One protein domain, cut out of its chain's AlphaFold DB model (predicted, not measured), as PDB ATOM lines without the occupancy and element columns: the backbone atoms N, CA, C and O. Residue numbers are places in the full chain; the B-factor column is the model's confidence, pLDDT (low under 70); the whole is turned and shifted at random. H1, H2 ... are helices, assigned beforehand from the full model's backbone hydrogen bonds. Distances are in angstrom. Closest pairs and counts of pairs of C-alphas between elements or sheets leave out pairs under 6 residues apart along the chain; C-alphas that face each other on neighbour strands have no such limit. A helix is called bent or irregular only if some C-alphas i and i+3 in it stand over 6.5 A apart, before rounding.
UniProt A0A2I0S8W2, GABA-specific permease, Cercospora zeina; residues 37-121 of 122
ATOM      1  N   TRP A  37     -41.832  21.184-103.699       90.50
ATOM      2  CA  TRP A  37     -41.830  19.778-103.290       90.50
ATOM      3  C   TRP A  37     -41.732  19.593-101.772       90.50
ATOM      4  O   TRP A  37     -42.483  18.802-101.211       90.50
ATOM      5  N   GLU A  38     -40.896  20.387-101.102       92.62
ATOM      6  CA  GLU A  38     -40.758  20.379 -99.637       92.62
ATOM      7  C   GLU A  38     -42.075  20.768 -98.948       92.62
ATOM      8  O   GLU A  38     -42.498  20.137 -97.981       92.62
ATOM      9  N   VAL A  39     -42.780  21.773 -99.486       88.25
ATOM     10  CA  VAL A  39     -44.099  22.191 -98.975       88.25
ATOM     11  C   VAL A  39     -45.134  21.073 -99.126       88.25
ATOM     12  O   VAL A  39     -45.949  20.871 -98.228       88.25
ATOM     13  N   CYS A  40     -45.091  20.324-100.230       88.94
ATOM     14  CA  CYS A  40     -45.975  19.179-100.443       88.94
ATOM     15  C   CYS A  40     -45.701  18.054 -99.426       88.94
ATOM     16  O   CYS A  40     -46.632  17.536 -98.815       88.94
ATOM     17  N   GLY A  41     -44.427  17.732 -99.174       90.31
ATOM     18  CA  GLY A  41     -44.034  16.733 -98.173       90.31
ATOM     19  C   GLY A  41     -44.457  17.107 -96.748       90.31
ATOM     20  O   GLY A  41     -44.980  16.269 -96.009       90.31
ATOM     21  N   LEU A  42     -44.319  18.384 -96.380       88.19
ATOM     22  CA  LEU A  42     -44.818  18.902 -95.107       88.19
ATOM     23  C   LEU A  42     -46.347  18.769 -95.000       88.19
ATOM     24  O   LEU A  42     -46.846  18.306 -93.977       88.19
ATOM     25  N   ALA A  43     -47.088  19.114 -96.058       86.06
ATOM     26  CA  ALA A  43     -48.547  19.003 -96.079       86.06
ATOM     27  C   ALA A  43     -49.035  17.549 -95.925       86.06
ATOM     28  O   ALA A  43     -49.965  17.294 -95.160       86.06
ATOM     29  N   LEU A  44     -48.381  16.591 -96.591       85.12
ATOM     30  CA  LEU A  44     -48.690  15.160 -96.463       85.12
ATOM     31  C   LEU A  44     -48.387  14.624 -95.059       85.12
ATOM     32  O   LEU A  44     -49.158  13.833 -94.525       85.12
ATOM     33  N   THR A  45     -47.304  15.092 -94.438       88.19
ATOM     34  CA  THR A  45     -46.925  14.685 -93.075       88.19
ATOM     35  C   THR A  45     -47.910  15.214 -92.030       88.19
ATOM     36  O   THR A  45     -48.249  14.506 -91.085       88.19
ATOM     37  N   ILE A  46     -48.412  16.443 -92.213       85.25
ATOM     38  CA  ILE A  46     -49.451  17.044 -91.358       85.25
ATOM     39  C   ILE A  46     -50.786  16.301 -91.504       85.25
ATOM     40  O   ILE A  46     -51.548  16.215 -90.544       85.25
ATOM     41  N   ASN A  47     -51.058  15.700 -92.667       81.75
ATOM     42  CA  ASN A  47     -52.239  14.867 -92.902       81.75
ATOM     43  C   ASN A  47     -52.122  13.471 -92.245       81.75
ATOM     44  O   ASN A  47     -52.474  12.447 -92.823       81.75
ATOM     45  N   ASN A  48     -51.650  13.398 -90.999       75.19
ATOM     46  CA  ASN A  48     -51.602  12.161 -90.214       75.19
ATOM     47  C   ASN A  48     -52.970  11.811 -89.579       75.19
ATOM     48  O   ASN A  48     -53.033  11.184 -88.530       75.19
ATOM     49  N   ALA A  49     -54.091  12.198 -90.197       73.31
ATOM     50  CA  ALA A  49     -55.443  11.910 -89.695       73.31
ATOM     51  C   ALA A  49     -56.012  10.566 -90.196       73.31
ATOM     52  O   ALA A  49     -57.117  10.170 -89.824       73.31
ATOM     53  N   TRP A  50     -55.248   9.830 -91.010       74.75
ATOM     54  CA  TRP A  50     -55.617   8.526 -91.574       74.75
ATOM     55  C   TRP A  50     -56.094   7.483 -90.547       74.75
ATOM     56  O   TRP A  50     -56.909   6.625 -90.881       74.75
ATOM     57  N   ILE A  51     -55.667   7.585 -89.285       77.69
ATOM     58  CA  ILE A  51     -56.080   6.676 -88.204       77.69
ATOM     59  C   ILE A  51     -57.579   6.828 -87.893       77.69
ATOM     60  O   ILE A  51     -58.281   5.832 -87.716       77.69
ATOM     61  N   ALA A  52     -58.100   8.059 -87.888       75.81
ATOM     62  CA  ALA A  52     -59.526   8.314 -87.667       75.81
ATOM     63  C   ALA A  52     -60.383   7.841 -88.857       75.81
ATOM     64  O   ALA A  52     -61.489   7.319 -88.673       75.81
ATOM     65  N   PHE A  53     -59.841   7.946 -90.076       77.00
ATOM     66  CA  PHE A  53     -60.461   7.373 -91.271       77.00
ATOM     67  C   PHE A  53     -60.526   5.846 -91.206       77.00
ATOM     68  O   PHE A  53     -61.572   5.280 -91.508       77.00
ATOM     69  N   ALA A  54     -59.462   5.175 -90.755       81.06
ATOM     70  CA  ALA A  54     -59.449   3.720 -90.603       81.06
ATOM     71  C   ALA A  54     -60.521   3.223 -89.613       81.06
ATOM     72  O   ALA A  54     -61.202   2.234 -89.885       81.06
ATOM     73  N   GLY A  55     -60.732   3.944 -88.504       81.56
ATOM     74  CA  GLY A  55     -61.797   3.629 -87.546       81.56
ATOM     75  C   GLY A  55     -63.202   3.755 -88.144       81.56
ATOM     76  O   GLY A  55     -64.049   2.890 -87.930       81.56
ATOM     77  N   SER A  56     -63.430   4.791 -88.954       80.75
ATOM     78  CA  SER A  56     -64.719   5.017 -89.627       80.75
ATOM     79  C   SER A  56     -64.966   4.000 -90.750       80.75
ATOM     80  O   SER A  56     -66.068   3.471 -90.878       80.75
ATOM     81  N   LEU A  57     -63.916   3.638 -91.496       79.56
ATOM     82  CA  LEU A  57     -63.950   2.604 -92.536       79.56
ATOM     83  C   LEU A  57     -64.392   1.246 -91.990       79.56
ATOM     84  O   LEU A  57     -65.166   0.546 -92.640       79.56
ATOM     85  N   GLN A  58     -63.945   0.887 -90.785       77.12
ATOM     86  CA  GLN A  58     -64.341  -0.361 -90.139       77.12
ATOM     87  C   GLN A  58     -65.858  -0.423 -89.891       77.12
ATOM     88  O   GLN A  58     -66.470  -1.475 -90.061       77.12
ATOM     89  N   ILE A  59     -66.470   0.707 -89.527       78.75
ATOM     90  CA  ILE A  59     -67.907   0.819 -89.238       78.75
ATOM     91  C   ILE A  59     -68.721   0.852 -90.540       78.75
ATOM     92  O   ILE A  59     -69.758   0.185 -90.633       78.75
ATOM     93  N   SER A  60     -68.231   1.562 -91.563       74.25
ATOM     94  CA  SER A  60     -68.849   1.600 -92.896       74.25
ATOM     95  C   SER A  60     -68.809   0.237 -93.593       74.25
ATOM     96  O   SER A  60     -69.792  -0.143 -94.225       74.25
ATOM     97  N   LEU A  61     -67.742  -0.558 -93.429       76.88
ATOM     98  CA  LEU A  61     -67.681  -1.928 -93.963       76.88
ATOM     99  C   LEU A  61     -68.778  -2.828 -93.386       76.88
ATOM    100  O   LEU A  61     -69.351  -3.633 -94.117       76.88
ATOM    101  N   LEU A  62     -69.075  -2.681 -92.092       77.25
ATOM    102  CA  LEU A  62     -70.063  -3.507 -91.395       77.25
ATOM    103  C   LEU A  62     -71.509  -3.197 -91.812       77.25
ATOM    104  O   LEU A  62     -72.355  -4.080 -91.714       77.25
ATOM    105  N   ASN A  63     -71.797  -1.978 -92.288       75.62
ATOM    106  CA  ASN A  63     -73.166  -1.532 -92.584       75.62
ATOM    107  C   ASN A  63     -73.434  -1.210 -94.072       75.62
ATOM    108  O   ASN A  63     -74.582  -1.283 -94.499       75.62
ATOM    109  N   GLY A  64     -72.414  -0.863 -94.870       72.19
ATOM    110  CA  GLY A  64     -72.549  -0.376 -96.258       72.19
ATOM    111  C   GLY A  64     -71.762  -1.160 -97.320       72.19
ATOM    112  O   GLY A  64     -71.915  -0.907 -98.516       72.19
ATOM    113  N   GLY A  65     -70.942  -2.131 -96.905       79.38
ATOM    114  CA  GLY A  65     -70.128  -2.957 -97.797       79.38
ATOM    115  C   GLY A  65     -68.985  -2.204 -98.510       79.38
ATOM    116  O   GLY A  65     -68.830  -0.990 -98.369       79.38
ATOM    117  N   PRO A  66     -68.175  -2.913 -99.321       76.75
ATOM    118  CA  PRO A  66     -67.041  -2.334-100.049       76.75
ATOM    119  C   PRO A  66     -67.357  -1.137-100.970       76.75
ATOM    120  O   PRO A  66     -66.510  -0.247-101.064       76.75
ATOM    121  N   PRO A  67     -68.518  -1.058-101.664       81.75
ATOM    122  CA  PRO A  67     -68.763   0.046-102.590       81.75
ATOM    123  C   PRO A  67     -69.065   1.374-101.888       81.75
ATOM    124  O   PRO A  67     -68.736   2.416-102.449       81.75
ATOM    125  N   GLY A  68     -69.637   1.368-100.676       81.62
ATOM    126  CA  GLY A  68     -69.947   2.605 -99.942       81.62
ATOM    127  C   GLY A  68     -68.703   3.468 -99.719       81.62
ATOM    128  O   GLY A  68     -68.705   4.664 -99.994       81.62
ATOM    129  N   ILE A  69     -67.598   2.815 -99.379       82.88
ATOM    130  CA  ILE A  69     -66.304   3.445 -99.112       82.88
ATOM    131  C   ILE A  69     -65.717   4.120-100.351       82.88
ATOM    132  O   ILE A  69     -65.133   5.200-100.251       82.88
ATOM    133  N   LEU A  70     -65.871   3.505-101.529       85.69
ATOM    134  CA  LEU A  70     -65.389   4.098-102.776       85.69
ATOM    135  C   LEU A  70     -66.117   5.412-103.076       85.69
ATOM    136  O   LEU A  70     -65.472   6.399-103.425       85.69
ATOM    137  N   TYR A  71     -67.444   5.434-102.928       85.75
ATOM    138  CA  TYR A  71     -68.229   6.639-103.194       85.75
ATOM    139  C   TYR A  71     -67.943   7.745-102.173       85.75
ATOM    140  O   TYR A  71     -67.772   8.897-102.570       85.75
ATOM    141  N   GLU A  72     -67.805   7.406-100.887       84.62
ATOM    142  CA  GLU A  72     -67.415   8.363 -99.843       84.62
ATOM    143  C   GLU A  72     -66.041   8.983-100.126       84.62
ATOM    144  O   GLU A  72     -65.878  10.202-100.048       84.62
ATOM    145  N   TYR A  73     -65.062   8.167-100.528       84.12
ATOM    146  CA  TYR A  73     -63.712   8.642-100.820       84.12
ATOM    147  C   TYR A  73     -63.663   9.567-102.044       84.12
ATOM    148  O   TYR A  73     -63.012  10.611-102.005       84.12
ATOM    149  N   ILE A  74     -64.394   9.241-103.116       90.12
ATOM    150  CA  ILE A  74     -64.463  10.083-104.323       90.12
ATOM    151  C   ILE A  74     -65.067  11.455-103.994       90.12
ATOM    152  O   ILE A  74     -64.527  12.485-104.410       90.12
ATOM    153  N   VAL A  75     -66.158  11.483-103.222       90.81
ATOM    154  CA  VAL A  75     -66.809  12.733-102.801       90.81
ATOM    155  C   VAL A  75     -65.891  13.548-101.888       90.81
ATOM    156  O   VAL A  75     -65.760  14.760-102.077       90.81
ATOM    157  N   ALA A  76     -65.194  12.897-100.952       89.06
ATOM    158  CA  ALA A  76     -64.227  13.557-100.082       89.06
ATOM    159  C   ALA A  76     -63.086  14.203-100.885       89.06
ATOM    160  O   ALA A  76     -62.783  15.379-100.679       89.06
ATOM    161  N   CYS A  77     -62.489  13.484-101.842       89.69
ATOM    162  CA  CYS A  77     -61.437  14.029-102.705       89.69
ATOM    163  C   CYS A  77     -61.906  15.259-103.490       89.69
ATOM    164  O   CYS A  77     -61.182  16.254-103.556       89.69
ATOM    165  N   ALA A  78     -63.118  15.219-104.055       94.50
ATOM    166  CA  ALA A  78     -63.687  16.364-104.756       94.50
ATOM    167  C   ALA A  78     -63.829  17.575-103.820       94.50
ATOM    168  O   ALA A  78     -63.371  18.668-104.149       94.50
ATOM    169  N   TYR A  79     -64.386  17.375-102.624       92.81
ATOM    170  CA  TYR A  79     -64.563  18.435-101.632       92.81
ATOM    171  C   TYR A  79     -63.231  19.058-101.176       92.81
ATOM    172  O   TYR A  79     -63.093  20.283-101.151       92.81
ATOM    173  N   TYR A  80     -62.210  18.238-100.897       90.00
ATOM    174  CA  TYR A  80     -60.876  18.729-100.532       90.00
ATOM    175  C   TYR A  80     -60.201  19.520-101.659       90.00
ATOM    176  O   TYR A  80     -59.510  20.500-101.376       90.00
ATOM    177  N   ALA A  81     -60.423  19.153-102.925       92.12
ATOM    178  CA  ALA A  81     -59.914  19.922-104.059       92.12
ATOM    179  C   ALA A  81     -60.539  21.328-104.121       92.12
ATOM    180  O   ALA A  81     -59.813  22.306-104.293       92.12
ATOM    181  N   PHE A  82     -61.855  21.453-103.898       94.56
ATOM    182  CA  PHE A  82     -62.527  22.759-103.830       94.56
ATOM    183  C   PHE A  82     -61.987  23.636-102.694       94.56
ATOM    184  O   PHE A  82     -61.702  24.818-102.903       94.56
ATOM    185  N   ILE A  83     -61.778  23.063-101.505       92.00
ATOM    186  CA  ILE A  83     -61.178  23.795-100.380       92.00
ATOM    187  C   ILE A  83     -59.754  24.246-100.728       92.00
ATOM    188  O   ILE A  83     -59.403  25.404-100.502       92.00
ATOM    189  N   GLY A  84     -58.941  23.361-101.311       90.38
ATOM    190  CA  GLY A  84     -57.572  23.679-101.720       90.38
ATOM    191  C   GLY A  84     -57.509  24.819-102.739       90.38
ATOM    192  O   GLY A  84     -56.678  25.717-102.598       90.38
ATOM    193  N   LEU A  85     -58.426  24.833-103.712       92.06
ATOM    194  CA  LEU A  85     -58.565  25.931-104.673       92.06
ATOM    195  C   LEU A  85     -58.901  27.251-103.968       92.06
ATOM    196  O   LEU A  85     -58.205  28.244-104.172       92.06
ATOM    197  N   SER A  86     -59.866  27.233-103.050       91.50
ATOM    198  CA  SER A  86     -60.266  28.411-102.261       91.50
ATOM    199  C   SER A  86     -59.096  28.992-101.451       91.50
ATOM    200  O   SER A  86     -58.856  30.199-101.421       91.50
ATOM    201  N   VAL A  87     -58.317  28.117-100.805       87.81
ATOM    202  CA  VAL A  87     -57.132  28.500-100.027       87.81
ATOM    203  C   VAL A  87     -56.028  29.057-100.930       87.81
ATOM    204  O   VAL A  87     -55.310  29.973-100.529       87.81
ATOM    205  N   SER A  88     -55.900  28.548-102.158       89.06
ATOM    206  CA  SER A  88     -54.911  29.040-103.122       89.06
ATOM    207  C   SER A  88     -55.178  30.485-103.573       89.06
ATOM    208  O   SER A  88     -54.232  31.268-103.713       89.06
ATOM    209  N   GLU A  89     -56.448  30.876-103.718       88.12
ATOM    210  CA  GLU A  89     -56.839  32.258-104.025       88.12
ATOM    211  C   GLU A  89     -56.492  33.203-102.865       88.12
ATOM    212  O   GLU A  89     -55.871  34.253-103.066       88.12
ATOM    213  N   LEU A  90     -56.786  32.787-101.629       85.50
ATOM    214  CA  LEU A  90     -56.429  33.533-100.417       85.50
ATOM    215  C   LEU A  90     -54.909  33.695-100.275       85.50
ATOM    216  O   LEU A  90     -54.423  34.811-100.071       85.50
ATOM    217  N   ALA A  91     -54.149  32.612-100.459       83.44
ATOM    218  CA  ALA A  91     -52.690  32.620-100.380       83.44
ATOM    219  C   ALA A  91     -52.037  33.537-101.430       83.44
ATOM    220  O   ALA A  91     -50.971  34.102-101.175       83.44
ATOM    221  N   SER A  92     -52.683  33.715-102.587       84.25
ATOM    222  CA  SER A  92     -52.217  34.611-103.652       84.25
ATOM    223  C   SER A  92     -52.473  36.087-103.332       84.25
ATOM    224  O   SER A  92     -51.655  36.942-103.667       84.25
ATOM    225  N   SER A  93     -53.587  36.392-102.658       83.31
ATOM    226  CA  SER A  93     -53.956  37.764-102.286       83.31
ATOM    227  C   SER A  93     -53.144  38.326-101.110       83.31
ATOM    228  O   SER A  93     -52.857  39.523-101.076       83.31
ATOM    229  N   ILE A  94     -52.745  37.477-100.151       77.38
ATOM    230  CA  ILE A  94     -52.042  37.892 -98.926       77.38
ATOM    231  C   ILE A  94     -50.871  36.933 -98.647       77.38
ATOM    232  O   ILE A  94     -51.015  35.982 -97.864       77.38
ATOM    233  N   PRO A  95     -49.683  37.183 -99.231       71.06
ATOM    234  CA  PRO A  95     -48.482  36.411 -98.935       71.06
ATOM    235  C   PRO A  95     -47.925  36.813 -97.557       71.06
ATOM    236  O   PRO A  95     -47.009  37.627 -97.448       71.06
ATOM    237  N   SER A  96     -48.495  36.256 -96.486       70.81
ATOM    238  CA  SER A  96     -48.061  36.472 -95.099       70.81
ATOM    239  C   SER A  96     -47.617  35.162 -94.450       70.81
ATOM    240  O   SER A  96     -48.253  34.124 -94.615       70.81
ATOM    241  N   SER A  97     -46.543  35.211 -93.660       65.44
ATOM    242  CA  SER A  97     -45.997  34.064 -92.916       65.44
ATOM    243  C   SER A  97     -46.903  33.573 -91.773       65.44
ATOM    244  O   SER A  97     -46.556  32.606 -91.104       65.44
ATOM    245  N   GLY A  98     -48.040  34.235 -91.526       65.31
ATOM    246  CA  GLY A  98     -48.954  33.938 -90.417       65.31
ATOM    247  C   GLY A  98     -49.985  32.824 -90.667       65.31
ATOM    248  O   GLY A  98     -50.822  32.576 -89.801       65.31
ATOM    249  N   GLY A  99     -49.941  32.151 -91.820       70.88
ATOM    250  CA  GLY A  99     -50.777  30.983 -92.123       70.88
ATOM    251  C   GLY A  99     -52.290  31.238 -92.055       70.88
ATOM    252  O   GLY A  99     -52.757  32.375 -92.136       70.88
ATOM    253  N   VAL A 100     -53.066  30.164 -91.880       72.25
ATOM    254  CA  VAL A 100     -54.541  30.211 -91.854       72.25
ATOM    255  C   VAL A 100     -55.071  31.117 -90.736       72.25
ATOM    256  O   VAL A 100     -56.066  31.807 -90.932       72.25
ATOM    257  N   TYR A 101     -54.371  31.208 -89.599       72.00
ATOM    258  CA  TYR A 101     -54.730  32.097 -88.485       72.00
ATOM    259  C   TYR A 101     -54.678  33.578 -88.857       72.00
ATOM    260  O   TYR A 101     -55.509  34.365 -88.407       72.00
ATOM    261  N   HIS A 102     -53.719  33.962 -89.697       73.81
ATOM    262  CA  HIS A 102     -53.610  35.328 -90.189       73.81
ATOM    263  C   HIS A 102     -54.718  35.653 -91.192       73.81
ATOM    264  O   HIS A 102     -55.269  36.748 -91.170       73.81
ATOM    265  N   TRP A 103     -55.098  34.707 -92.053       73.94
ATOM    266  CA  TRP A 103     -56.244  34.896 -92.948       73.94
ATOM    267  C   TRP A 103     -57.565  34.939 -92.167       73.94
ATOM    268  O   TRP A 103     -58.434  35.764 -92.452       73.94
ATOM    269  N   ALA A 104     -57.686  34.114 -91.125       72.88
ATOM    270  CA  ALA A 104     -58.843  34.080 -90.243       72.88
ATOM    271  C   ALA A 104     -58.995  35.378 -89.440       72.88
ATOM    272  O   ALA A 104     -60.096  35.911 -89.374       72.88
ATOM    273  N   SER A 105     -57.919  35.937 -88.875       69.69
ATOM    274  CA  SER A 105     -57.995  37.191 -88.114       69.69
ATOM    275  C   SER A 105     -58.324  38.403 -88.992       69.69
ATOM    276  O   SER A 105     -59.069  39.282 -88.559       69.69
ATOM    277  N   VAL A 106     -57.840  38.418 -90.239       73.00
ATOM    278  CA  VAL A 106     -58.173  39.449 -91.234       73.00
ATOM    279  C   VAL A 106     -59.647  39.369 -91.645       73.00
ATOM    280  O   VAL A 106     -60.301  40.401 -91.767       73.00
ATOM    281  N   THR A 107     -60.192  38.160 -91.795       71.62
ATOM    282  CA  THR A 107     -61.594  37.952 -92.207       71.62
ATOM    283  C   THR A 107     -62.581  38.125 -91.043       71.62
ATOM    284  O   THR A 107     -63.698  38.597 -91.234       71.62
ATOM    285  N   ALA A 108     -62.177  37.776 -89.817       70.12
ATOM    286  CA  ALA A 108     -63.021  37.786 -88.619       70.12
ATOM    287  C   ALA A 108     -63.200  39.166 -87.955       70.12
ATOM    288  O   ALA A 108     -64.085  39.340 -87.110       70.12
ATOM    289  N   GLY A 109     -62.349  40.140 -88.285       66.19
ATOM    290  CA  GLY A 109     -62.345  41.460 -87.656       66.19
ATOM    291  C   GLY A 109     -61.905  41.466 -86.174       66.19
ATOM    292  O   GLY A 109     -61.700  40.418 -85.553       66.19
ATOM    293  N   PRO A 110     -61.768  42.662 -85.559       64.12
ATOM    294  CA  PRO A 110     -61.153  42.848 -84.233       64.12
ATOM    295  C   PRO A 110     -61.882  42.155 -83.071       64.12
ATOM    296  O   PRO A 110     -61.289  41.932 -82.017       64.12
ATOM    297  N   ARG A 111     -63.166  41.812 -83.236       63.19
ATOM    298  CA  ARG A 111     -64.003  41.244 -82.166       63.19
ATOM    299  C   ARG A 111     -63.926  39.717 -82.061       63.19
ATOM    300  O   ARG A 111     -63.997  39.208 -80.948       63.19
ATOM    301  N   TYR A 112     -63.766  38.993 -83.174       65.44
ATOM    302  CA  TYR A 112     -63.904  37.525 -83.202       65.44
ATOM    303  C   TYR A 112     -62.595  36.763 -83.441       65.44
ATOM    304  O   TYR A 112     -62.561  35.546 -83.257       65.44
ATOM    305  N   GLY A 113     -61.494  37.452 -83.764       64.12
ATOM    306  CA  GLY A 113     -60.210  36.806 -84.072       64.12
ATOM    307  C   GLY A 113     -59.661  35.892 -82.963       64.12
ATOM    308  O   GLY A 113     -59.097  34.843 -83.260       64.12
ATOM    309  N   ARG A 114     -59.875  36.230 -81.680       62.00
ATOM    310  CA  ARG A 114     -59.420  35.410 -80.534       62.00
ATOM    311  C   ARG A 114     -60.256  34.145 -80.307       62.00
ATOM    312  O   ARG A 114     -59.718  33.119 -79.897       62.00
ATOM    313  N   VAL A 115     -61.559  34.216 -80.574       66.19
ATOM    314  CA  VAL A 115     -62.488  33.091 -80.370       66.19
ATOM    315  C   VAL A 115     -62.384  32.099 -81.525       66.19
ATOM    316  O   VAL A 115     -62.307  30.896 -81.310       66.19
ATOM    317  N   LEU A 116     -62.289  32.592 -82.759       63.41
ATOM    318  CA  LEU A 116     -62.127  31.725 -83.927       63.41
ATOM    319  C   LEU A 116     -60.759  31.030 -83.942       63.41
ATOM    320  O   LEU A 116     -60.678  29.871 -84.333       63.41
ATOM    321  N   GLY A 117     -59.704  31.690 -83.451       61.31
ATOM    322  CA  GLY A 117     -58.383  31.073 -83.316       61.31
ATOM    323  C   GLY A 117     -58.338  29.936 -82.293       61.31
ATOM    324  O   GLY A 117     -57.638  28.960 -82.515       61.31
ATOM    325  N   THR A 118     -59.099  30.026 -81.200       64.50
ATOM    326  CA  THR A 118     -59.180  28.941 -80.206       64.50
ATOM    327  C   THR A 118     -60.089  27.803 -80.669       64.50
ATOM    328  O   THR A 118     -59.774  26.648 -80.422       64.50
ATOM    329  N   CYS A 119     -61.159  28.103 -81.409       57.41
ATOM    330  CA  CYS A 119     -62.070  27.083 -81.935       57.41
ATOM    331  C   CYS A 119     -61.500  26.296 -83.128       57.41
ATOM    332  O   CYS A 119     -61.901  25.161 -83.336       57.41
ATOM    333  N   VAL A 120     -60.591  26.879 -83.921       61.53
ATOM    334  CA  VAL A 120     -59.983  26.198 -85.083       61.53
ATOM    335  C   VAL A 120     -58.824  25.265 -84.696       61.53
ATOM    336  O   VAL A 120     -58.359  24.491 -85.528       61.53
ATOM    337  N   THR A 121     -58.328  25.361 -83.456       51.69
ATOM    338  CA  THR A 121     -57.222  24.542 -82.926       51.69
ATOM    339  C   THR A 121     -57.701  23.384 -82.038       51.69
ATOM    340  O   THR A 121     -56.909  22.485 -81.762       51.69
TER     341      THR A 121
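This is residues 37 to 121 of the 122 residues of the protein "GABA-specific permease" of Cercospora zeina (UniProt A0A2I0S8W2). A loose, open frame of helices with a hollow middle: the long arm H2b makes one side and the longest axis, and H2a folds back from its first end as a narrow V. At the other end of H2b the chain turns into H3, whose arms H3a and H3b fold on each other as a small head, while H1 stands free across the hollow from H2b. The printed part has 85 residues with three named helices, H1, H2 and H3 along the chain, and no named strand; the class is all helix. The whole is loose, with a radius of gyration of the C-alphas of 17.0 A, and spans 48 by 32 by 20 A.

H1, residues 37 to 46, begins with C-alpha 37 at (-41.830, 19.778, -103.290) and is 14.4 A long. H2, residues 50 to 93, was assigned as one helix by its hydrogen bonds but is bent: C-alphas 63 and 66 are 9.7 A apart. Its arms are H2a, residues 50 to 63, 20.3 A long, and H2b, residues 66 to 93, 42.2 A long, with C-alpha 66 at (-67.041, -2.334, -100.049). H3, residues 99 to 119, likewise assigned as one helix by its hydrogen bonds, is bent, with C-alphas 107 and 110 9.4 A apart. Its arms are H3a, residues 99 to 107, 12.9 A long, and H3b, residues 110 to 119, 16.0 A long, ending with C-alpha 119 at (-62.070, 27.083, -81.935). H3b is itself irregular, with C-alphas 111 and 114 7.6 A apart.

H1 touches no helix and is apart from H2a, H2b, H3a and H3b. H2a touches H2b with residues 57 to 61 alone, and H2b touches H2a with residues 68 to 69 alone; their closest C-alphas, of Ser 60 and Ile 69, are 7.0 A apart. The two arms run opposite ways at a shallow tilt of 34 degrees, only just short of steep. H2b and H3a are close but not clearly touching, the closest C-alphas being those of Leu 90 and Trp 103 at 7.6 A. H3a touches H3b, with the closest C-alphas of Ser 105 and Gly 113 4.6 A apart. They run opposite ways at 38 degrees, a tilt only just steep. H2a is apart from H3a and H3b. In H1 and H3a every O i to N i+4 pair is within hydrogen-bond range; the counts are 8 of 10 in H2a, 23 of 24 in H2b and 4 of 6 in H3b.

The two C-alphas farthest apart, those of Gly 65 and Pro 110, are 48.6 A apart. The printed part has no cut, and the links H1 to H2 and H2 to H3 are tight. The mean pLDDT of the printed part is 78.7; residues 97 to 98, residue 105 and residues 109 to 121 are under 70.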